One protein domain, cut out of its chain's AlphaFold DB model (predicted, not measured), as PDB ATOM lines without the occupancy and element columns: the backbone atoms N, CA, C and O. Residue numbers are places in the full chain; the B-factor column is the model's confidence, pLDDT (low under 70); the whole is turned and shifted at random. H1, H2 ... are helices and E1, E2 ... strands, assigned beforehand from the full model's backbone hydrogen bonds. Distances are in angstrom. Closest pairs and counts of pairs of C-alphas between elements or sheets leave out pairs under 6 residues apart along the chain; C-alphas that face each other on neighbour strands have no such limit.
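AT A GLANCE: This is residues 83 to 240 of the 251 residues of an uncharacterized protein of Callorhinchus milii (UniProt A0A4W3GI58). Three small antiparallel sheets fan out like blades of an incomplete propeller, with their first strands E1, E4 and E8 gathered in the middle. The short helix H1 packs on the sheet E4 E5 E6 E7, and residues 202 to 208 stick out beyond the sheet E8 E9 E10 E11. The printed part has 158 residues, with eleven named strands and two named helices in the order E1 to E7, H1, E8 to E11, H2; the class is mostly strand, with under half of the residues in named elements. The whole is compact, with a radius of gyration of the C-alphas of 16.6 A and spans of 49 by 48 by 27 A.

IN THESE COORDINATES: E1, residues 90 to 93, begins at C-alpha 90 at (17.725, -7.454, 25.893); E2 is residues 99 to 103 and E3 residues 106 to 109. E4, residues 135 to 139, is followed by E5, residues 142 to 147, 16.1 A long, E6, residues 150 to 156, 19.3 A, and E7, residues 160 to 162. H1 is residues 170 to 174. E8, residues 181 to 186, measures 14.4 A, E9, residues 192 to 197, 15.9 A, and E10, residues 214 to 219, 16.5 A. E11 is residues 234 to 236, and H2, residues 237 to 240, ends at C-alpha 240 at (25.234, 0.389, 42.186).

HOW THE PARTS SIT: Each sheet is a meander, each strand the antiparallel neighbour of the one before: E1 E2 E3, E4 E5 E6 E7 and E8 E9 E10 E11. N 100 and O 92 of the hairpin E1 and E2 are 2.8 A apart, within hydrogen-bond range, as are N 144 and O 137 of E4 and E5 at 2.8 A, and N 195 and O 216 of E9 and E10 at 2.8 A. The closest C-alphas of E1 and E4 are those of Ser 92 and Phe 137, 5.8 A apart; those of E4 and E8 are Gly 135 and Ala 183, 5.0 A. H1 is on the sheet E4 E5 E6 E7 at a height of 8.0 A, only just over E6, with 3 of its C-alphas there. H2 only grazes the sheet E8 E9 E10 E11, with residues 237 to 238. The O i to N i+4 pair of H1 is within hydrogen-bond range; H2 is too short for one.

THE WHOLE: The C-alphas farthest apart, of Ala 158 and Pro 207, are 52.9 A apart. The printed part has no cut. The links E3 to E4, E9 to E10 and E10 to E11 are long. The mean pLDDT of the printed part is 75.7; residues 113 to 117 and 199 to 240 are under 70.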
ATOM      1  N   CYS A  83      26.462  -2.270  14.236       77.62
ATOM      2  CA  CYS A  83      27.117  -1.046  14.695       77.62
ATOM      3  C   CYS A  83      26.252   0.202  14.457       77.62
ATOM      4  O   CYS A  83      26.781   1.275  14.183       77.62
ATOM      5  N   SER A  84      24.924   0.057  14.455       80.06
ATOM      6  CA  SER A  84      24.042   1.220  14.449       80.06
ATOM      7  C   SER A  84      24.041   1.896  15.816       80.06
ATOM      8  O   SER A  84      24.412   1.299  16.824       80.06
ATOM      9  N   ASN A  85      23.559   3.136  15.858       81.12
ATOM     10  CA  ASN A  85      23.404   3.888  17.103       81.12
ATOM     11  C   ASN A  85      22.151   3.469  17.911       81.12
ATOM     12  O   ASN A  85      21.666   4.225  18.746       81.12
ATOM     13  N   SER A  86      21.561   2.304  17.618       84.00
ATOM     14  CA  SER A  86      20.370   1.794  18.303       84.00
ATOM     15  C   SER A  86      20.766   0.850  19.436       84.00
ATOM     16  O   SER A  86      21.586  -0.047  19.244       84.00
ATOM     17  N   SER A  87      20.146   0.990  20.607       87.00
ATOM     18  CA  SER A  87      20.355   0.061  21.721       87.00
ATOM     19  C   SER A  87      19.813  -1.339  21.411       87.00
ATOM     20  O   SER A  87      19.045  -1.546  20.467       87.00
ATOM     21  N   PHE A  88      20.243  -2.326  22.190       90.31
ATOM     22  CA  PHE A  88      19.571  -3.621  22.252       90.31
ATOM     23  C   PHE A  88      18.441  -3.565  23.279       90.31
ATOM     24  O   PHE A  88      18.497  -2.791  24.232       90.31
ATOM     25  N   ASP A  89      17.431  -4.392  23.057       92.44
ATOM     26  CA  ASP A  89      16.258  -4.527  23.915       92.44
ATOM     27  C   ASP A  89      16.488  -5.530  25.051       92.44
ATOM     28  O   ASP A  89      15.836  -5.474  26.085       92.44
ATOM     29  N   GLY A  90      17.415  -6.470  24.869       91.75
ATOM     30  CA  GLY A  90      17.725  -7.454  25.893       91.75
ATOM     31  C   GLY A  90      18.839  -8.400  25.488       91.75
ATOM     32  O   GLY A  90      19.152  -8.560  24.303       91.75
ATOM     33  N   PHE A  91      19.406  -9.052  26.495       93.25
ATOM     34  CA  PHE A  91      20.407 -10.098  26.349       93.25
ATOM     35  C   PHE A  91      19.999 -11.291  27.194       93.25
ATOM     36  O   PHE A  91      19.484 -11.123  28.296       93.25
ATOM     37  N   SER A  92      20.234 -12.498  26.693       91.44
ATOM     38  CA  SER A  92      20.020 -13.701  27.491       91.44
ATOM     39  C   SER A  92      20.958 -14.812  27.071       91.44
ATOM     40  O   SER A  92      21.354 -14.908  25.909       91.44
ATOM     41  N   VAL A  93      21.276 -15.666  28.036       91.31
ATOM     42  CA  VAL A  93      21.921 -16.952  27.807       91.31
ATOM     43  C   VAL A  93      20.908 -18.019  28.163       91.31
ATOM     44  O   VAL A  93      20.317 -17.983  29.245       91.31
ATOM     45  N   ASP A  94      20.657 -18.941  27.246       90.56
ATOM     46  CA  ASP A  94      19.731 -20.026  27.514       90.56
ATOM     47  C   ASP A  94      20.376 -21.161  28.320       90.56
ATOM     48  O   ASP A  94      21.564 -21.161  28.638       90.56
ATOM     49  N   ALA A  95      19.571 -22.165  28.654       87.38
ATOM     50  CA  ALA A  95      19.992 -23.236  29.545       87.38
ATOM     51  C   ALA A  95      21.043 -24.192  28.963       87.38
ATOM     52  O   ALA A  95      21.576 -25.014  29.706       87.38
ATOM     53  N   ILE A  96      21.318 -24.111  27.658       87.44
ATOM     54  CA  ILE A  96      22.365 -24.897  26.997       87.44
ATOM     55  C   ILE A  96      23.548 -24.022  26.550       87.44
ATOM     56  O   ILE A  96      24.407 -24.492  25.809       87.44
ATOM     57  N   GLY A  97      23.608 -22.767  27.011       88.06
ATOM     58  CA  GLY A  97      24.740 -21.861  26.807       88.06
ATOM     59  C   GLY A  97      24.678 -21.020  25.532       88.06
ATOM     60  O   GLY A  97      25.663 -20.366  25.192       88.06
ATOM     61  N   ARG A  98      23.552 -21.007  24.810       88.88
ATOM     62  CA  ARG A  98      23.396 -20.161  23.617       88.88
ATOM     63  C   ARG A  98      23.132 -18.727  24.047       88.88
ATOM     64  O   ARG A  98      22.263 -18.487  24.886       88.88
ATOM     65  N   MET A  99      23.876 -17.784  23.478       90.81
ATOM     66  CA  MET A  99      23.843 -16.378  23.882       90.81
ATOM     67  C   MET A  99      23.153 -15.532  22.816       90.81
ATOM     68  O   MET A  99      23.467 -15.648  21.630       90.81
ATOM     69  N   TYR A 100      22.254 -14.647  23.238       91.69
ATOM     70  CA  TYR A 100      21.411 -13.864  22.342       91.69
ATOM     71  C   TYR A 100      21.403 -12.381  22.694       91.69
ATOM     72  O   TYR A 100      21.373 -12.018  23.869       91.69
ATOM     73  N   ALA A 101      21.347 -11.540  21.661       91.88
ATOM     74  CA  ALA A 101      21.005 -10.123  21.762       91.88
ATOM     75  C   ALA A 101      19.748  -9.834  20.940       91.88
ATOM     76  O   ALA A 101      19.670 -10.250  19.782       91.88
ATOM     77  N   PHE A 102      18.790  -9.105  21.504       92.94
ATOM     78  CA  PHE A 102      17.496  -8.810  20.882       92.94
ATOM     79  C   PHE A 102      17.392  -7.330  20.512       92.94
ATOM     80  O   PHE A 102      17.846  -6.470  21.265       92.94
ATOM     81  N   ARG A 103      16.811  -7.022  19.348       91.69
ATOM     82  CA  ARG A 103      16.517  -5.650  18.910       91.69
ATOM     83  C   ARG A 103      15.340  -5.627  17.934       91.69
ATOM     84  O   ARG A 103      15.429  -6.135  16.812       91.69
ATOM     85  N   GLY A 104      14.255  -4.973  18.323       90.56
ATOM     86  CA  GLY A 104      13.006  -4.914  17.579       90.56
ATOM     87  C   GLY A 104      12.534  -6.315  17.211       90.56
ATOM     88  O   GLY A 104      12.417  -7.185  18.055       90.56
ATOM     89  N   ASN A 105      12.308  -6.554  15.922       90.81
ATOM     90  CA  ASN A 105      11.885  -7.859  15.402       90.81
ATOM     91  C   ASN A 105      13.026  -8.874  15.201       90.81
ATOM     92  O   ASN A 105      12.794  -9.936  14.612       90.81
ATOM     93  N   TRP A 106      14.248  -8.560  15.634       90.06
ATOM     94  CA  TRP A 106      15.450  -9.316  15.301       90.06
ATOM     95  C   TRP A 106      16.220  -9.769  16.538       90.06
ATOM     96  O   TRP A 106      16.154  -9.151  17.597       90.06
ATOM     97  N   TYR A 107      16.990 -10.837  16.376       90.56
ATOM     98  CA  TYR A 107      17.989 -11.261  17.340       90.56
ATOM     99  C   TYR A 107      19.291 -11.660  16.648       90.56
ATOM    100  O   TYR A 107      19.315 -11.995  15.461       90.56
ATOM    101  N   TYR A 108      20.365 -11.652  17.425       88.62
ATOM    102  CA  TYR A 108      21.707 -12.062  17.034       88.62
ATOM    103  C   TYR A 108      22.167 -13.171  17.966       88.62
ATOM    104  O   TYR A 108      21.892 -13.122  19.165       88.62
ATOM    105  N   ARG A 109      22.878 -14.156  17.418       87.56
ATOM    106  CA  ARG A 109      23.580 -15.170  18.206       87.56
ATOM    107  C   ARG A 109      24.975 -14.660  18.546       87.56
ATOM    108  O   ARG A 109      25.637 -14.125  17.662       87.56
ATOM    109  N   LEU A 110      25.422 -14.834  19.781       85.94
ATOM    110  CA  LEU A 110      26.713 -14.318  20.251       85.94
ATOM    111  C   LEU A 110      27.713 -15.427  20.618       85.94
ATOM    112  O   LEU A 110      28.903 -15.152  20.719       85.94
ATOM    113  N   ASP A 111      27.261 -16.676  20.776       83.00
ATOM    114  CA  ASP A 111      28.095 -17.803  21.222       83.00
ATOM    115  C   ASP A 111      29.068 -18.339  20.157       83.00
ATOM    116  O   ASP A 111      30.044 -19.005  20.502       83.00
ATOM    117  N   THR A 112      28.861 -18.049  18.866       73.00
ATOM    118  CA  THR A 112      29.743 -18.538  17.791       73.00
ATOM    119  C   THR A 112      30.397 -17.404  17.000       73.00
ATOM    120  O   THR A 112      29.735 -16.619  16.322       73.00
ATOM    121  N   LYS A 113      31.742 -17.352  17.013       64.75
ATOM    122  CA  LYS A 113      32.538 -16.366  16.247       64.75
ATOM    123  C   LYS A 113      32.294 -16.442  14.734       64.75
ATOM    124  O   LYS A 113      32.320 -15.413  14.060       64.75
ATOM    125  N   GLN A 114      32.080 -17.653  14.213       55.47
ATOM    126  CA  GLN A 114      31.870 -17.920  12.785       55.47
ATOM    127  C   GLN A 114      30.473 -17.512  12.294       55.47
ATOM    128  O   GLN A 114      30.335 -17.154  11.127       55.47
ATOM    129  N   ASP A 115      29.462 -17.485  13.171       54.59
ATOM    130  CA  ASP A 115      28.068 -17.295  12.754       54.59
ATOM    131  C   ASP A 115      27.373 -16.060  13.355       54.59
ATOM    132  O   ASP A 115      26.287 -15.696  12.903       54.59
ATOM    133  N   GLY A 116      27.969 -15.391  14.350       54.69
ATOM    134  CA  GLY A 116      27.304 -14.391  15.202       54.69
ATOM    135  C   GLY A 116      26.957 -13.036  14.567       54.69
ATOM    136  O   GLY A 116      26.785 -12.028  15.248       54.69
ATOM    137  N   TRP A 117      26.876 -12.975  13.239       65.88
ATOM    138  CA  TRP A 117      26.908 -11.725  12.486       65.88
ATOM    139  C   TRP A 117      25.695 -11.495  11.580       65.88
ATOM    140  O   TRP A 117      25.604 -10.397  11.021       65.88
ATOM    141  N   HIS A 118      24.802 -12.482  11.441       76.94
ATOM    142  CA  HIS A 118      23.551 -12.382  10.686       76.94
ATOM    143  C   HIS A 118      22.353 -12.275  11.645       76.94
ATOM    144  O   HIS A 118      22.191 -13.154  12.497       76.94
ATOM    145  N   PRO A 119      21.510 -11.236  11.532       82.25
ATOM    146  CA  PRO A 119      20.302 -11.136  12.334       82.25
ATOM    147  C   PRO A 119      19.220 -12.086  11.837       82.25
ATOM    148  O   PRO A 119      18.961 -12.211  10.640       82.25
ATOM    149  N   TRP A 120      18.503 -12.677  12.779       85.56
ATOM    150  CA  TRP A 120      17.343 -13.514  12.511       85.56
ATOM    151  C   TRP A 120      16.088 -12.885  13.076       85.56
ATOM    152  O   TRP A 120      16.124 -12.225  14.108       85.56
ATOM    153  N   ARG A 121      14.947 -13.115  12.425       88.19
ATOM    154  CA  ARG A 121      13.664 -12.710  13.002       88.19
ATOM    155  C   ARG A 121      13.396 -13.498  14.279       88.19
ATOM    156  O   ARG A 121      13.542 -14.723  14.265       88.19
ATOM    157  N   ILE A 122      12.947 -12.826  15.337       92.00
ATOM    158  CA  ILE A 122      12.647 -13.457  16.639       92.00
ATOM    159  C   ILE A 122      11.648 -14.604  16.472       92.00
ATOM    160  O   ILE A 122      11.918 -15.723  16.907       92.00
ATOM    161  N   ASN A 123      10.573 -14.373  15.714       90.94
ATOM    162  CA  ASN A 123       9.535 -15.373  15.456       90.94
ATOM    163  C   ASN A 123      10.016 -16.644  14.733       90.94
ATOM    164  O   ASN A 123       9.271 -17.613  14.632       90.94
ATOM    165  N   SER A 124      11.242 -16.648  14.200       87.25
ATOM    166  CA  SER A 124      11.813 -17.819  13.539       87.25
ATOM    167  C   SER A 124      12.404 -18.844  14.507       87.25
ATOM    168  O   SER A 124      12.557 -19.998  14.113       87.25
ATOM    169  N   SER A 125      12.724 -18.427  15.737       89.38
ATOM    170  CA  SER A 125      13.174 -19.310  16.821       89.38
ATOM    171  C   SER A 125      12.156 -19.402  17.946       89.38
ATOM    172  O   SER A 125      11.999 -20.478  18.506       89.38
ATOM    173  N   TRP A 126      11.437 -18.315  18.234       93.06
ATOM    174  CA  TRP A 126      10.385 -18.254  19.248       93.06
ATOM    175  C   TRP A 126       9.049 -17.902  18.582       93.06
ATOM    176  O   TRP A 126       8.724 -16.717  18.451       93.06
ATOM    177  N   PRO A 127       8.295 -18.904  18.092       87.81
ATOM    178  CA  PRO A 127       7.000 -18.679  17.456       87.81
ATOM    179  C   PRO A 127       6.069 -17.887  18.378       87.81
ATOM    180  O   PRO A 127       6.058 -18.156  19.567       87.81
ATOM    181  N   SER A 128       5.276 -16.961  17.838       92.12
ATOM    182  CA  SER A 128       4.372 -16.048  18.574       92.12
ATOM    183  C   SER A 128       5.009 -14.792  19.181       92.12
ATOM    184  O   SER A 128       4.265 -13.901  19.581       92.12
ATOM    185  N   LEU A 129       6.341 -14.651  19.208       95.44
ATOM    186  CA  LEU A 129       6.971 -13.373  19.573       95.44
ATOM    187  C   LEU A 129       7.047 -12.416  18.381       95.44
ATOM    188  O   LEU A 129       7.544 -12.781  17.311       95.44
ATOM    189  N   HIS A 130       6.632 -11.164  18.590       93.19
ATOM    190  CA  HIS A 130       6.650 -10.127  17.557       93.19
ATOM    191  C   HIS A 130       7.050  -8.767  18.127       93.19
ATOM    192  O   HIS A 130       6.430  -8.262  19.048       93.19
ATOM    193  N   GLY A 131       8.051  -8.122  17.545       91.44
ATOM    194  CA  GLY A 131       8.497  -6.791  17.950       91.44
ATOM    195  C   GLY A 131       9.409  -6.798  19.172       91.44
ATOM    196  O   GLY A 131       9.999  -7.821  19.517       91.44
ATOM    197  N   LYS A 132       9.536  -5.616  19.786       92.94
ATOM    198  CA  LYS A 132      10.433  -5.348  20.913       92.94
ATOM    199  C   LYS A 132      10.140  -6.277  22.096       92.94
ATOM    200  O   LYS A 132       8.990  -6.609  22.382       92.94
ATOM    201  N   ILE A 133      11.205  -6.663  22.788       95.50
ATOM    202  CA  ILE A 133      11.157  -7.389  24.055       95.50
ATOM    203  C   ILE A 133      11.431  -6.386  25.180       95.50
ATOM    204  O   ILE A 133      12.335  -5.568  25.066       95.50
ATOM    205  N   ASN A 134      10.637  -6.414  26.245       95.00
ATOM    206  CA  ASN A 134      10.846  -5.577  27.430       95.00
ATOM    207  C   ASN A 134      11.833  -6.224  28.410       95.00
ATOM    208  O   ASN A 134      12.620  -5.545  29.054       95.00
ATOM    209  N   GLY A 135      11.806  -7.553  28.512       94.56
ATOM    210  CA  GLY A 135      12.715  -8.315  29.360       94.56
ATOM    211  C   GLY A 135      12.858  -9.752  28.876       94.56
ATOM    212  O   GLY A 135      11.916 -10.337  28.344       94.56
ATOM    213  N   VAL A 136      14.041 -10.325  29.051       96.50
ATOM    214  CA  VAL A 136      14.330 -11.728  28.761       96.50
ATOM    215  C   VAL A 136      15.236 -12.304  29.842       96.50
ATOM    216  O   VAL A 136      16.192 -11.660  30.274       96.50
ATOM    217  N   PHE A 137      14.930 -13.510  30.308       93.06
ATOM    218  CA  PHE A 137      15.741 -14.204  31.307       93.06
ATOM    219  C   PHE A 137      15.560 -15.717  31.204       93.06
ATOM    220  O   PHE A 137      14.593 -16.206  30.621       93.06
ATOM    221  N   THR A 138      16.490 -16.468  31.786       90.81
ATOM    222  CA  THR A 138      16.469 -17.933  31.774       90.81
ATOM    223  C   THR A 138      16.386 -18.461  33.196       90.81
ATOM    224  O   THR A 138      17.172 -18.069  34.054       90.81
ATOM    225  N   TRP A 139      15.453 -19.380  33.438       87.56
ATOM    226  CA  TRP A 139      15.280 -20.052  34.722       87.56
ATOM    227  C   TRP A 139      14.747 -21.471  34.522       87.56
ATOM    228  O   TRP A 139      13.910 -21.701  33.652       87.56
ATOM    229  N   ASP A 140      15.241 -22.435  35.304       86.25
ATOM    230  CA  ASP A 140      14.799 -23.841  35.276       86.25
ATOM    231  C   ASP A 140      14.645 -24.420  33.849       86.25
ATOM    232  O   ASP A 140      13.588 -24.897  33.426       86.25
ATOM    233  N   LYS A 141      15.717 -24.309  33.056       87.75
ATOM    234  CA  LYS A 141      15.798 -24.775  31.656       87.75
ATOM    235  C   LYS A 141      14.808 -24.130  30.673       87.75
ATOM    236  O   LYS A 141      14.682 -24.573  29.524       87.75
ATOM    237  N   LYS A 142      14.135 -23.062  31.088       91.62
ATOM    238  CA  LYS A 142      13.174 -22.308  30.285       91.62
ATOM    239  C   LYS A 142      13.678 -20.893  30.072       91.62
ATOM    240  O   LYS A 142      14.335 -20.324  30.941       91.62
ATOM    241  N   ILE A 143      13.342 -20.332  28.923       94.19
ATOM    242  CA  ILE A 143      13.581 -18.926  28.613       94.19
ATOM    243  C   ILE A 143      12.247 -18.182  28.649       94.19
ATOM    244  O   ILE A 143      11.242 -18.643  28.097       94.19
ATOM    245  N   TYR A 144      12.245 -17.058  29.348       95.12
ATOM    246  CA  TYR A 144      11.093 -16.217  29.626       95.12
ATOM    247  C   TYR A 144      11.241 -14.915  28.849       95.12
ATOM    248  O   TYR A 144      12.314 -14.313  28.865       95.12
ATOM    249  N   PHE A 145      10.166 -14.472  28.203       97.81
ATOM    250  CA  PHE A 145      10.107 -13.205  27.480       97.81
ATOM    251  C   PHE A 145       8.948 -12.364  27.996       97.81
ATOM    252  O   PHE A 145       7.804 -12.814  27.993       97.81
ATOM    253  N   ILE A 146       9.246 -11.139  28.402       96.69
ATOM    254  CA  ILE A 146       8.271 -10.101  28.724       96.69
ATOM    255  C   ILE A 146       8.126  -9.235  27.476       96.69
ATOM    256  O   ILE A 146       9.101  -8.633  27.018       96.69
ATOM    257  N   GLN A 147       6.921  -9.174  26.920       96.44
ATOM    258  CA  GLN A 147       6.579  -8.320  25.786       96.44
ATOM    259  C   GLN A 147       5.287  -7.568  26.108       96.44
ATOM    260  O   GLN A 147       4.201  -8.151  26.149       96.44
ATOM    261  N   GLY A 148       5.415  -6.269  26.384       94.56
ATOM    262  CA  GLY A 148       4.337  -5.462  26.947       94.56
ATOM    263  C   GLY A 148       3.815  -6.082  28.245       94.56
ATOM    264  O   GLY A 148       4.577  -6.373  29.161       94.56
ATOM    265  N   SER A 149       2.512  -6.345  28.309       95.38
ATOM    266  CA  SER A 149       1.855  -6.960  29.467       95.38
ATOM    267  C   SER A 149       1.860  -8.494  29.463       95.38
ATOM    268  O   SER A 149       1.281  -9.094  30.371       95.38
ATOM    269  N   GLN A 150       2.494  -9.141  28.480       97.56
ATOM    270  CA  GLN A 150       2.468 -10.594  28.309       97.56
ATOM    271  C   GLN A 150       3.818 -11.248  28.614       97.56
ATOM    272  O   GLN A 150       4.874 -10.784  28.183       97.56
ATOM    273  N   LEU A 151       3.764 -12.356  29.349       96.44
ATOM    274  CA  LEU A 151       4.877 -13.249  29.630       96.44
ATOM    275  C   LEU A 151       4.755 -14.474  28.726       96.44
ATOM    276  O   LEU A 151       3.726 -15.146  28.740       96.44
ATOM    277  N   PHE A 152       5.806 -14.791  27.982       97.88
ATOM    278  CA  PHE A 152       5.932 -16.004  27.177       97.88
ATOM    279  C   PHE A 152       7.017 -16.890  27.775       97.88
ATOM    280  O   PHE A 152       8.047 -16.386  28.224       97.88
ATOM    281  N   VAL A 153       6.817 -18.207  27.750       95.56
ATOM    282  CA  VAL A 153       7.777 -19.157  28.320       95.56
ATOM    283  C   VAL A 153       8.024 -20.285  27.342       95.56
ATOM    284  O   VAL A 153       7.086 -20.958  26.918       95.56
ATOM    285  N   TYR A 154       9.293 -20.512  27.016       95.31
ATOM    286  CA  TYR A 154       9.702 -21.579  26.114       95.31
ATOM    287  C   TYR A 154      10.601 -22.574  26.825       95.31
ATOM    288  O   TYR A 154      11.512 -22.196  27.566       95.31
ATOM    289  N   ARG A 155      10.388 -23.858  26.548       92.69
ATOM    290  CA  ARG A 155      11.331 -24.911  26.921       92.69
ATOM    291  C   ARG A 155      12.509 -24.913  25.951       92.69
ATOM    292  O   ARG A 155      12.323 -24.796  24.741       92.69
ATOM    293  N   THR A 156      13.708 -25.064  26.502       85.25
ATOM    294  CA  THR A 156      14.951 -25.140  25.732       85.25
ATOM    295  C   THR A 156      15.225 -26.588  25.331       85.25
ATOM    296  O   THR A 156      15.632 -27.390  26.167       85.25
ATOM    297  N   GLU A 157      15.017 -26.925  24.059       79.50
ATOM    298  CA  GLU A 157      15.420 -28.214  23.473       79.50
ATOM    299  C   GLU A 157      16.211 -27.980  22.169       79.50
ATOM    300  O   GLU A 157      16.858 -26.941  22.002       79.50
ATOM    301  N   ALA A 158      16.150 -28.922  21.215       73.50
ATOM    302  CA  ALA A 158      16.677 -28.718  19.863       73.50
ATOM    303  C   ALA A 158      16.005 -27.528  19.147       73.50
ATOM    304  O   ALA A 158      16.638 -26.866  18.325       73.50
ATOM    305  N   GLN A 159      14.746 -27.241  19.489       79.88
ATOM    306  CA  GLN A 159      14.037 -26.002  19.169       79.88
ATOM    307  C   GLN A 159      13.342 -25.462  20.421       79.88
ATOM    308  O   GLN A 159      13.157 -26.195  21.395       79.88
ATOM    309  N   TYR A 160      12.945 -24.192  20.394       89.50
ATOM    310  CA  TYR A 160      12.135 -23.615  21.459       89.50
ATOM    311  C   TYR A 160      10.667 -23.982  21.278       89.50
ATOM    312  O   TYR A 160      10.082 -23.760  20.218       89.50
ATOM    313  N   VAL A 161      10.070 -24.524  22.336       90.69
ATOM    314  CA  VAL A 161       8.659 -24.921  22.362       90.69
ATOM    315  C   VAL A 161       7.931 -24.057  23.378       90.69
ATOM    316  O   VAL A 161       8.322 -24.035  24.546       90.69
ATOM    317  N   LEU A 162       6.895 -23.341  22.933       94.31
ATOM    318  CA  LEU A 162       6.044 -22.539  23.811       94.31
ATOM    319  C   LEU A 162       5.333 -23.467  24.804       94.31
ATOM    320  O   LEU A 162       4.758 -24.479  24.404       94.31
ATOM    321  N   ILE A 163       5.394 -23.139  26.093       94.31
ATOM    322  CA  ILE A 163       4.706 -23.910  27.130       94.31
ATOM    323  C   ILE A 163       3.196 -23.681  27.013       94.31
ATOM    324  O   ILE A 163       2.738 -22.551  26.861       94.31
ATOM    325  N   GLU A 164       2.429 -24.764  27.112       94.12
ATOM    326  CA  GLU A 164       0.969 -24.716  27.107       94.12
ATOM    327  C   GLU A 164       0.430 -23.771  28.193       94.12
ATOM    328  O   GLU A 164       0.926 -23.734  29.323       94.12
ATOM    329  N   GLY A 165      -0.583 -22.981  27.835       93.69
ATOM    330  CA  GLY A 165      -1.169 -21.973  28.718       93.69
ATOM    331  C   GLY A 165      -0.426 -20.634  28.755       93.69
ATOM    332  O   GLY A 165      -0.843 -19.760  29.509       93.69
ATOM    333  N   TYR A 166       0.636 -20.452  27.960       94.88
ATOM    334  CA  TYR A 166       1.269 -19.153  27.708       94.88
ATOM    335  C   TYR A 166       0.899 -18.608  26.311       94.88
ATOM    336  O   TYR A 166       0.668 -19.402  25.396       94.88
ATOM    337  N   PRO A 167       0.878 -17.274  26.107       97.25
ATOM    338  CA  PRO A 167       1.279 -16.229  27.053       97.25
ATOM    339  C   PRO A 167       0.291 -15.994  28.200       97.25
ATOM    340  O   PRO A 167      -0.899 -16.274  28.080       97.25
ATOM    341  N   LYS A 168       0.799 -15.436  29.303       94.62
ATOM    342  CA  LYS A 168       0.010 -15.030  30.476       94.62
ATOM    343  C   LYS A 168       0.283 -13.580  30.868       94.62
ATOM    344  O   LYS A 168       1.346 -13.067  30.518       94.62
ATOM    345  N   PRO A 169      -0.615 -12.915  31.613       96.00
ATOM    346  CA  PRO A 169      -0.351 -11.570  32.106       96.00
ATOM    347  C   PRO A 169       0.871 -11.531  33.033       96.00
ATOM    348  O   PRO A 169       0.985 -12.306  33.982       96.00
ATOM    349  N   VAL A 170       1.782 -10.590  32.782       91.19
ATOM    350  CA  VAL A 170       2.993 -10.384  33.601       91.19
ATOM    351  C   VAL A 170       2.621 -10.023  35.039       91.19
ATOM    352  O   VAL A 170       3.281 -10.460  35.981       91.19
ATOM    353  N   GLN A 171       1.543  -9.259  35.207       88.75
ATOM    354  CA  GLN A 171       1.031  -8.881  36.517       88.75
ATOM    355  C   GLN A 171       0.665 -10.112  37.359       88.75
ATOM    356  O   GLN A 171       0.973 -10.133  38.548       88.75
ATOM    357  N   ASP A 172       0.089 -11.146  36.746       87.06
ATOM    358  CA  ASP A 172      -0.367 -12.346  37.452       87.06
ATOM    359  C   ASP A 172       0.804 -13.267  37.827       87.06
ATOM    360  O   ASP A 172       0.839 -13.828  38.920       87.06
ATOM    361  N   GLU A 173       1.793 -13.409  36.937       85.31
ATOM    362  CA  GLU A 173       2.925 -14.329  37.136       85.31
ATOM    363  C   GLU A 173       4.079 -13.700  37.943       85.31
ATOM    364  O   GLU A 173       4.734 -14.382  38.743       85.31
ATOM    365  N   LEU A 174       4.340 -12.400  37.752       85.50
ATOM    366  CA  LEU A 174       5.498 -11.688  38.313       85.50
ATOM    367  C   LEU A 174       5.129 -10.529  39.256       85.50
ATOM    368  O   LEU A 174       6.009 -10.021  39.956       85.50
ATOM    369  N   GLY A 175       3.862 -10.100  39.321       84.31
ATOM    370  CA  GLY A 175       3.440  -8.995  40.193       84.31
ATOM    371  C   GLY A 175       4.033  -7.637  39.797       84.31
ATOM    372  O   GLY A 175       4.319  -6.804  40.666       84.31
ATOM    373  N   ILE A 176       4.305  -7.436  38.506       86.06
ATOM    374  CA  ILE A 176       4.867  -6.202  37.937       86.06
ATOM    375  C   ILE A 176       4.121  -5.796  36.670       86.06
ATOM    376  O   ILE A 176       3.574  -6.638  35.958       86.06
ATOM    377  N   ASN A 177       4.184  -4.506  36.343       90.38
ATOM    378  CA  ASN A 177       3.725  -4.013  35.056       90.38
ATOM    379  C   ASN A 177       4.796  -4.287  33.990       90.38
ATOM    380  O   ASN A 177       5.815  -3.603  33.934       90.38
ATOM    381  N   GLY A 178       4.556  -5.286  33.139       89.56
ATOM    382  CA  GLY A 178       5.501  -5.684  32.094       89.56
ATOM    383  C   GLY A 178       5.865  -4.565  31.109       89.56
ATOM    384  O   GLY A 178       6.997  -4.523  30.633       89.56
ATOM    385  N   SER A 179       4.961  -3.607  30.870       91.69
ATOM    386  CA  SER A 179       5.217  -2.477  29.968       91.69
ATOM    387  C   SER A 179       6.250  -1.486  30.513       91.69
ATOM    388  O   SER A 179       6.827  -0.739  29.735       91.69
ATOM    389  N   GLN A 180       6.493  -1.485  31.829       90.06
ATOM    390  CA  GLN A 180       7.491  -0.629  32.483       90.06
ATOM    391  C   GLN A 180       8.860  -1.304  32.615       90.06
ATOM    392  O   GLN A 180       9.789  -0.711  33.158       90.06
ATOM    393  N   VAL A 181       8.987  -2.557  32.173       90.81
ATOM    394  CA  VAL A 181      10.250  -3.288  32.237       90.81
ATOM    395  C   VAL A 181      11.169  -2.807  31.116       90.81
ATOM    396  O   VAL A 181      10.806  -2.861  29.936       90.81
ATOM    397  N   ASP A 182      12.360  -2.369  31.514       89.12
ATOM    398  CA  ASP A 182      13.437  -1.933  30.623       89.12
ATOM    399  C   ASP A 182      14.499  -3.020  30.428       89.12
ATOM    400  O   ASP A 182      15.116  -3.098  29.366       89.12
ATOM    401  N   ALA A 183      14.760  -3.822  31.465       89.25
ATOM    402  CA  ALA A 183      15.699  -4.935  31.407       89.25
ATOM    403  C   ALA A 183      15.415  -5.964  32.504       89.25
ATOM    404  O   ALA A 183      14.879  -5.648  33.568       89.25
ATOM    405  N   THR A 184      15.850  -7.200  32.276       89.44
ATOM    406  CA  THR A 184      15.843  -8.262  33.284       89.44
ATOM    407  C   THR A 184      17.130  -9.062  33.239       89.44
ATOM    408  O   THR A 184      17.681  -9.269  32.159       89.44
ATOM    409  N   PHE A 185      17.577  -9.571  34.384       85.25
ATOM    410  CA  PHE A 185      18.667 -10.542  34.440       85.25
ATOM    411  C   PHE A 185      18.537 -11.463  35.654       85.25
ATOM    412  O   PHE A 185      17.888 -11.141  36.651       85.25
ATOM    413  N   MET A 186      19.167 -12.630  35.561       84.19
ATOM    414  CA  MET A 186      19.302 -13.587  36.656       84.19
ATOM    415  C   MET A 186      20.766 -13.981  36.782       84.19
ATOM    416  O   MET A 186      21.410 -14.300  35.782       84.19
ATOM    417  N   CYS A 187      21.287 -13.975  38.007       78.19
ATOM    418  CA  CYS A 187      22.630 -14.477  38.275       78.19
ATOM    419  C   CYS A 187      22.664 -16.005  38.145       78.19
ATOM    420  O   CYS A 187      21.662 -16.689  38.380       78.19
ATOM    421  N   GLN A 188      23.831 -16.551  37.796       73.12
ATOM    422  CA  GLN A 188      24.012 -17.998  37.731       73.12
ATOM    423  C   GLN A 188      23.648 -18.647  39.070       73.12
ATOM    424  O   GLN A 188      23.982 -18.127  40.129       73.12
ATOM    425  N   GLN A 189      22.938 -19.778  39.003       73.12
ATOM    426  CA  GLN A 189      22.487 -20.560  40.165       73.12
ATOM    427  C   GLN A 189      21.567 -19.805  41.146       73.12
ATOM    428  O   GLN A 189      21.260 -20.314  42.221       73.12
ATOM    429  N   SER A 190      21.071 -18.626  40.765       76.31
ATOM    430  CA  SER A 190      20.130 -17.858  41.570       76.31
ATOM    431  C   SER A 190      18.677 -18.184  41.212       76.31
ATOM    432  O   SER A 190      18.337 -18.447  40.057       76.31
ATOM    433  N   SER A 191      17.794 -18.123  42.208       77.62
ATOM    434  CA  SER A 191      16.332 -18.088  42.028       77.62
ATOM    435  C   SER A 191      15.779 -16.659  42.036       77.62
ATOM    436  O   SER A 191      14.568 -16.444  42.122       77.62
ATOM    437  N   ILE A 192      16.672 -15.672  41.982       79.44
ATOM    438  CA  ILE A 192      16.341 -14.260  42.064       79.44
ATOM    439  C   ILE A 192      16.373 -13.640  40.669       79.44
ATOM    440  O   ILE A 192      17.416 -13.604  40.014       79.44
ATOM    441  N   LEU A 193      15.219 -13.127  40.247       84.88
ATOM    442  CA  LEU A 193      15.071 -12.286  39.071       84.88
ATOM    443  C   LEU A 193      15.231 -10.820  39.451       84.88
ATOM    444  O   LEU A 193      14.485 -10.303  40.283       84.88
ATOM    445  N   TYR A 194      16.166 -10.155  38.783       84.56
ATOM    446  CA  TYR A 194      16.338  -8.715  38.832       84.56
ATOM    447  C   TYR A 194      15.602  -8.076  37.659       84.56
ATOM    448  O   TYR A 194      15.779  -8.478  36.506       84.56
ATOM    449  N   VAL A 195      14.775  -7.079  37.960       86.62
ATOM    450  CA  VAL A 195      13.971  -6.336  36.990       86.62
ATOM    451  C   VAL A 195      14.312  -4.859  37.111       86.62
ATOM    452  O   VAL A 195      14.136  -4.269  38.176       86.62
ATOM    453  N   VAL A 196      14.778  -4.266  36.021       86.00
ATOM    454  CA  VAL A 196      15.003  -2.826  35.902       86.00
ATOM    455  C   VAL A 196      13.768  -2.218  35.259       86.00
ATOM    456  O   VAL A 196      13.352  -2.654  34.183       86.00
ATOM    457  N   MET A 197      13.180  -1.229  35.924       84.06
ATOM    458  CA  MET A 197      12.001  -0.524  35.428       84.06
ATOM    459  C   MET A 197      12.268   0.973  35.317       84.06
ATOM    460  O   MET A 197      12.870   1.579  36.215       84.06
ATOM    461  N   GLY A 198      11.795   1.547  34.214       76.38
ATOM    462  CA  GLY A 198      11.802   2.979  33.953       76.38
ATOM    463  C   GLY A 198      10.465   3.617  34.324       76.38
ATOM    464  O   GLY A 198       9.410   2.984  34.275       76.38
ATOM    465  N   ASN A 199      10.496   4.901  34.678       65.94
ATOM    466  CA  ASN A 199       9.283   5.703  34.797       65.94
ATOM    467  C   ASN A 199       8.956   6.340  33.440       65.94
ATOM    468  O   ASN A 199       9.679   7.230  32.996       65.94
ATOM    469  N   GLU A 200       7.829   5.982  32.823       53.47
ATOM    470  CA  GLU A 200       7.169   6.890  31.881       53.47
ATOM    471  C   GLU A 200       6.393   7.939  32.688       53.47
ATOM    472  O   GLU A 200       5.322   7.669  33.233       53.47
ATOM    473  N   LYS A 201       6.923   9.160  32.777       43.50
ATOM    474  CA  LYS A 201       6.084  10.344  32.998       43.50
ATOM    475  C   LYS A 201       6.328  11.324  31.862       43.50
ATOM    476  O   LYS A 201       7.452  11.773  31.663       43.50
ATOM    477  N   ASN A 202       5.249  11.612  31.132       36.50
ATOM    478  CA  ASN A 202       5.167  12.573  30.037       36.50
ATOM    479  C   ASN A 202       5.989  13.833  30.331       36.50
ATOM    480  O   ASN A 202       5.725  14.554  31.294       36.50
ATOM    481  N   SER A 203       6.969  14.110  29.473       34.91
ATOM    482  CA  SER A 203       7.723  15.356  29.472       34.91
ATOM    483  C   SER A 203       6.826  16.499  28.989       34.91
ATOM    484  O   SER A 203       6.788  16.823  27.803       34.91
ATOM    485  N   SER A 204       6.103  17.125  29.909       31.81
ATOM    486  CA  SER A 204       5.563  18.469  29.719       31.81
ATOM    487  C   SER A 204       5.939  19.305  30.941       31.81
ATOM    488  O   SER A 204       5.277  19.234  31.970       31.81
ATOM    489  N   ASN A 205       7.044  20.046  30.797       36.84
ATOM    490  CA  ASN A 205       7.563  21.096  31.684       36.84
ATOM    491  C   ASN A 205       7.723  20.762  33.175       36.84
ATOM    492  O   ASN A 205       6.855  21.093  33.972       36.84
ATOM    493  N   LEU A 206       8.904  20.271  33.566       28.05
ATOM    494  CA  LEU A 206       9.466  20.475  34.909       28.05
ATOM    495  C   LEU A 206      11.001  20.608  34.798       28.05
ATOM    496  O   LEU A 206      11.622  19.767  34.142       28.05
ATOM    497  N   PRO A 207      11.633  21.632  35.404       32.75
ATOM    498  CA  PRO A 207      13.085  21.726  35.464       32.75
ATOM    499  C   PRO A 207      13.609  20.658  36.435       32.75
ATOM    500  O   PRO A 207      13.159  20.570  37.574       32.75
ATOM    501  N   SER A 208      14.537  19.826  35.958       34.19
ATOM    502  CA  SER A 208      15.256  18.804  36.736       34.19
ATOM    503  C   SER A 208      14.372  17.757  37.436       34.19
ATOM    504  O   SER A 208      14.403  17.608  38.653       34.19
ATOM    505  N   ALA A 209      13.608  16.973  36.667       31.23
ATOM    506  CA  ALA A 209      13.019  15.736  37.178       31.23
ATOM    507  C   ALA A 209      14.081  14.619  37.208       31.23
ATOM    508  O   ALA A 209      14.578  14.181  36.171       31.23
ATOM    509  N   SER A 210      14.421  14.157  38.408       32.94
ATOM    510  CA  SER A 210      15.252  12.979  38.666       32.94
ATOM    511  C   SER A 210      14.686  11.738  37.957       32.94
ATOM    512  O   SER A 210      13.605  11.250  38.301       32.94
ATOM    513  N   PHE A 211      15.421  11.217  36.971       37.38
ATOM    514  CA  PHE A 211      15.159   9.930  36.318       37.38
ATOM    515  C   PHE A 211      15.395   8.781  37.317       37.38
ATOM    516  O   PHE A 211      16.460   8.173  37.347       37.38
ATOM    517  N   GLY A 212      14.410   8.475  38.159       42.94
ATOM    518  CA  GLY A 212      14.492   7.327  39.064       42.94
ATOM    519  C   GLY A 212      14.274   6.016  38.307       42.94
ATOM    520  O   GLY A 212      13.139   5.715  37.939       42.94
ATOM    521  N   ARG A 213      15.340   5.243  38.074       54.56
ATOM    522  CA  ARG A 213      15.251   3.815  37.714       54.56
ATOM    523  C   ARG A 213      15.197   2.993  38.997       54.56
ATOM    524  O   ARG A 213      15.931   3.290  39.943       54.56
ATOM    525  N   TYR A 214      14.375   1.950  39.015       57.69
ATOM    526  CA  TYR A 214      14.234   1.080  40.183       57.69
ATOM    527  C   TYR A 214      14.547  -0.370  39.841       57.69
ATOM    528  O   TYR A 214      14.139  -0.877  38.792       57.69
ATOM    529  N   LEU A 215      15.250  -1.034  40.757       58.19
ATOM    530  CA  LEU A 215      15.517  -2.464  40.712       58.19
ATOM    531  C   LEU A 215      14.481  -3.190  41.566       58.19
ATOM    532  O   LEU A 215      14.384  -2.925  42.764       58.19
ATOM    533  N   LYS A 216      13.730  -4.116  40.968       67.38
ATOM    534  CA  LYS A 216      12.807  -4.999  41.685       67.38
ATOM    535  C   LYS A 216      13.307  -6.432  41.642       67.38
ATOM    536  O   LYS A 216      13.727  -6.935  40.605       67.38
ATOM    537  N   THR A 217      13.212  -7.082  42.793       62.38
ATOM    538  CA  THR A 217      13.621  -8.470  42.992       62.38
ATOM    539  C   THR A 217      12.387  -9.372  43.012       62.38
ATOM    540  O   THR A 217      11.438  -9.094  43.748       62.38
ATOM    541  N   VAL A 218      12.374 -10.442  42.212       66.69
ATOM    542  CA  VAL A 218      11.301 -11.452  42.198       66.69
ATOM    543  C   VAL A 218      11.907 -12.832  42.450       66.69
ATOM    544  O   VAL A 218      12.713 -13.315  41.661       66.69
ATOM    545  N   THR A 219      11.516 -13.487  43.545       62.53
ATOM    546  CA  THR A 219      11.956 -14.858  43.851       62.53
ATOM    547  C   THR A 219      11.067 -15.881  43.151       62.53
ATOM    548  O   THR A 219       9.845 -15.897  43.337       62.53
ATOM    549  N   THR A 220      11.675 -16.780  42.384       55.78
ATOM    550  CA  THR A 220      10.991 -17.930  41.791       55.78
ATOM    551  C   THR A 220      11.070 -19.128  42.750       55.78
ATOM    552  O   THR A 220      12.117 -19.438  43.311       55.78
ATOM    553  N   SER A 221       9.940 -19.796  43.007       50.78
ATOM    554  CA  SER A 221       9.864 -20.954  43.916       50.78
ATOM    555  C   SER A 221       9.326 -22.187  43.196       50.78
ATOM    556  O   SER A 221       8.296 -22.112  42.520       50.78
ATOM    557  N   HIS A 222      10.009 -23.317  43.391       42.59
ATOM    558  CA  HIS A 222       9.512 -24.666  43.125       42.59
ATOM    559  C   HIS A 222       8.638 -25.108  44.304       42.59
ATOM    560  O   HIS A 222       9.159 -25.690  45.250       42.59
ATOM    561  N   ARG A 223       7.325 -24.862  44.286       35.72
ATOM    562  CA  ARG A 223       6.365 -25.707  45.023       35.72
ATOM    563  C   ARG A 223       4.932 -25.406  44.599       35.72
ATOM    564  O   ARG A 223       4.446 -24.289  44.739       35.72
ATOM    565  N   HIS A 224       4.255 -26.453  44.129       37.81
ATOM    566  CA  HIS A 224       2.805 -26.583  44.183       37.81
ATOM    567  C   HIS A 224       2.392 -26.624  45.656       37.81
ATOM    568  O   HIS A 224       2.310 -27.699  46.234       37.81
ATOM    569  N   THR A 225       2.242 -25.475  46.305       30.22
ATOM    570  CA  THR A 225       1.402 -25.297  47.498       30.22
ATOM    571  C   THR A 225       1.397 -23.824  47.895       30.22
ATOM    572  O   THR A 225       2.386 -23.110  47.767       30.22
ATOM    573  N   TYR A 226       0.216 -23.392  48.307       36.69
ATOM    574  CA  TYR A 226      -0.204 -22.057  48.708       36.69
ATOM    575  C   TYR A 226       0.815 -21.273  49.568       36.69
ATOM    576  O   TYR A 226       1.474 -21.856  50.423       36.69
ATOM    577  N   GLN A 227       0.800 -19.937  49.406       30.66
ATOM    578  CA  GLN A 227       1.513 -18.873  50.154       30.66
ATOM    579  C   GLN A 227       2.883 -18.424  49.594       30.66
ATOM    580  O   GLN A 227       3.941 -18.766  50.118       30.66
ATOM    581  N   ARG A 228       2.880 -17.544  48.576       33.56
ATOM    582  CA  ARG A 228       4.054 -16.712  48.244       33.56
ATOM    583  C   ARG A 228       4.032 -15.436  49.091       33.56
ATOM    584  O   ARG A 228       3.361 -14.472  48.741       33.56
ATOM    585  N   LYS A 229       4.829 -15.395  50.161       29.89
ATOM    586  CA  LYS A 229       5.381 -14.121  50.645       29.89
ATOM    587  C   LYS A 229       6.454 -13.687  49.640       29.89
ATOM    588  O   LYS A 229       7.565 -14.204  49.666       29.89
ATOM    589  N   GLN A 230       6.097 -12.808  48.705       39.97
ATOM    590  CA  GLN A 230       7.069 -12.111  47.859       39.97
ATOM    591  C   GLN A 230       7.742 -11.025  48.699       39.97
ATOM    592  O   GLN A 230       7.073 -10.122  49.197       39.97
ATOM    593  N   LEU A 231       9.060 -11.120  48.870       34.44
ATOM    594  CA  LEU A 231       9.848 -10.031  49.431       34.44
ATOM    595  C   LEU A 231      10.290  -9.134  48.273       34.44
ATOM    596  O   LEU A 231      11.059  -9.556  47.413       34.44
ATOM    597  N   PHE A 232       9.767  -7.912  48.235       36.78
ATOM    598  CA  PHE A 232      10.109  -6.920  47.225       36.78
ATOM    599  C   PHE A 232      11.094  -5.921  47.826       36.78
ATOM    600  O   PHE A 232      10.713  -5.093  48.646       36.78
ATOM    601  N   LEU A 233      12.353  -5.985  47.408       37.94
ATOM    602  CA  LEU A 233      13.280  -4.875  47.598       37.94
ATOM    603  C   LEU A 233      13.219  -4.020  46.334       37.94
ATOM    604  O   LEU A 233      13.478  -4.522  45.238       37.94
ATOM    605  N   ILE A 234      12.786  -2.770  46.503       42.72
ATOM    606  CA  ILE A 234      12.848  -1.715  45.495       42.72
ATOM    607  C   ILE A 234      14.052  -0.868  45.877       42.72
ATOM    608  O   ILE A 234      13.989  -0.130  46.858       42.72
ATOM    609  N   LEU A 235      15.153  -1.012  45.144       41.00
ATOM    610  CA  LEU A 235      16.342  -0.192  45.367       41.00
ATOM    611  C   LEU A 235      16.449   0.862  44.257       41.00
ATOM    612  O   LEU A 235      16.264   0.519  43.082       41.00
ATOM    613  N   PRO A 236      16.723   2.136  44.590       40.38
ATOM    614  CA  PRO A 236      17.134   3.114  43.594       40.38
ATOM    615  C   PRO A 236      18.483   2.689  42.999       40.38
ATOM    616  O   PRO A 236      19.396   2.283  43.723       40.38
ATOM    617  N   VAL A 237      18.610   2.785  41.672       43.97
ATOM    618  CA  VAL A 237      19.827   2.388  40.928       43.97
ATOM    619  C   VAL A 237      21.077   3.177  41.362       43.97
ATOM    620  O   VAL A 237      22.193   2.729  41.129       43.97
ATOM    621  N   GLU A 238      20.919   4.288  42.083       42.47
ATOM    622  CA  GLU A 238      22.017   5.093  42.648       42.47
ATOM    623  C   GLU A 238      22.906   4.337  43.663       42.47
ATOM    624  O   GLU A 238      23.978   4.818  44.010       42.47
ATOM    625  N   THR A 239      22.524   3.126  44.084       43.28
ATOM    626  CA  THR A 239      23.309   2.262  44.992       43.28
ATOM    627  C   THR A 239      24.262   1.279  44.290       43.28
ATOM    628  O   THR A 239      24.919   0.482  44.951       43.28
ATOM    629  N   PHE A 240      24.394   1.325  42.959       41.88
ATOM    630  CA  PHE A 240      25.234   0.389  42.186       41.88
ATOM    631  C   PHE A 240      26.746   0.710  42.160       41.88
ATOM    632  O   PHE A 240      27.454   0.166  41.317       41.88
TER     633      PHE A 240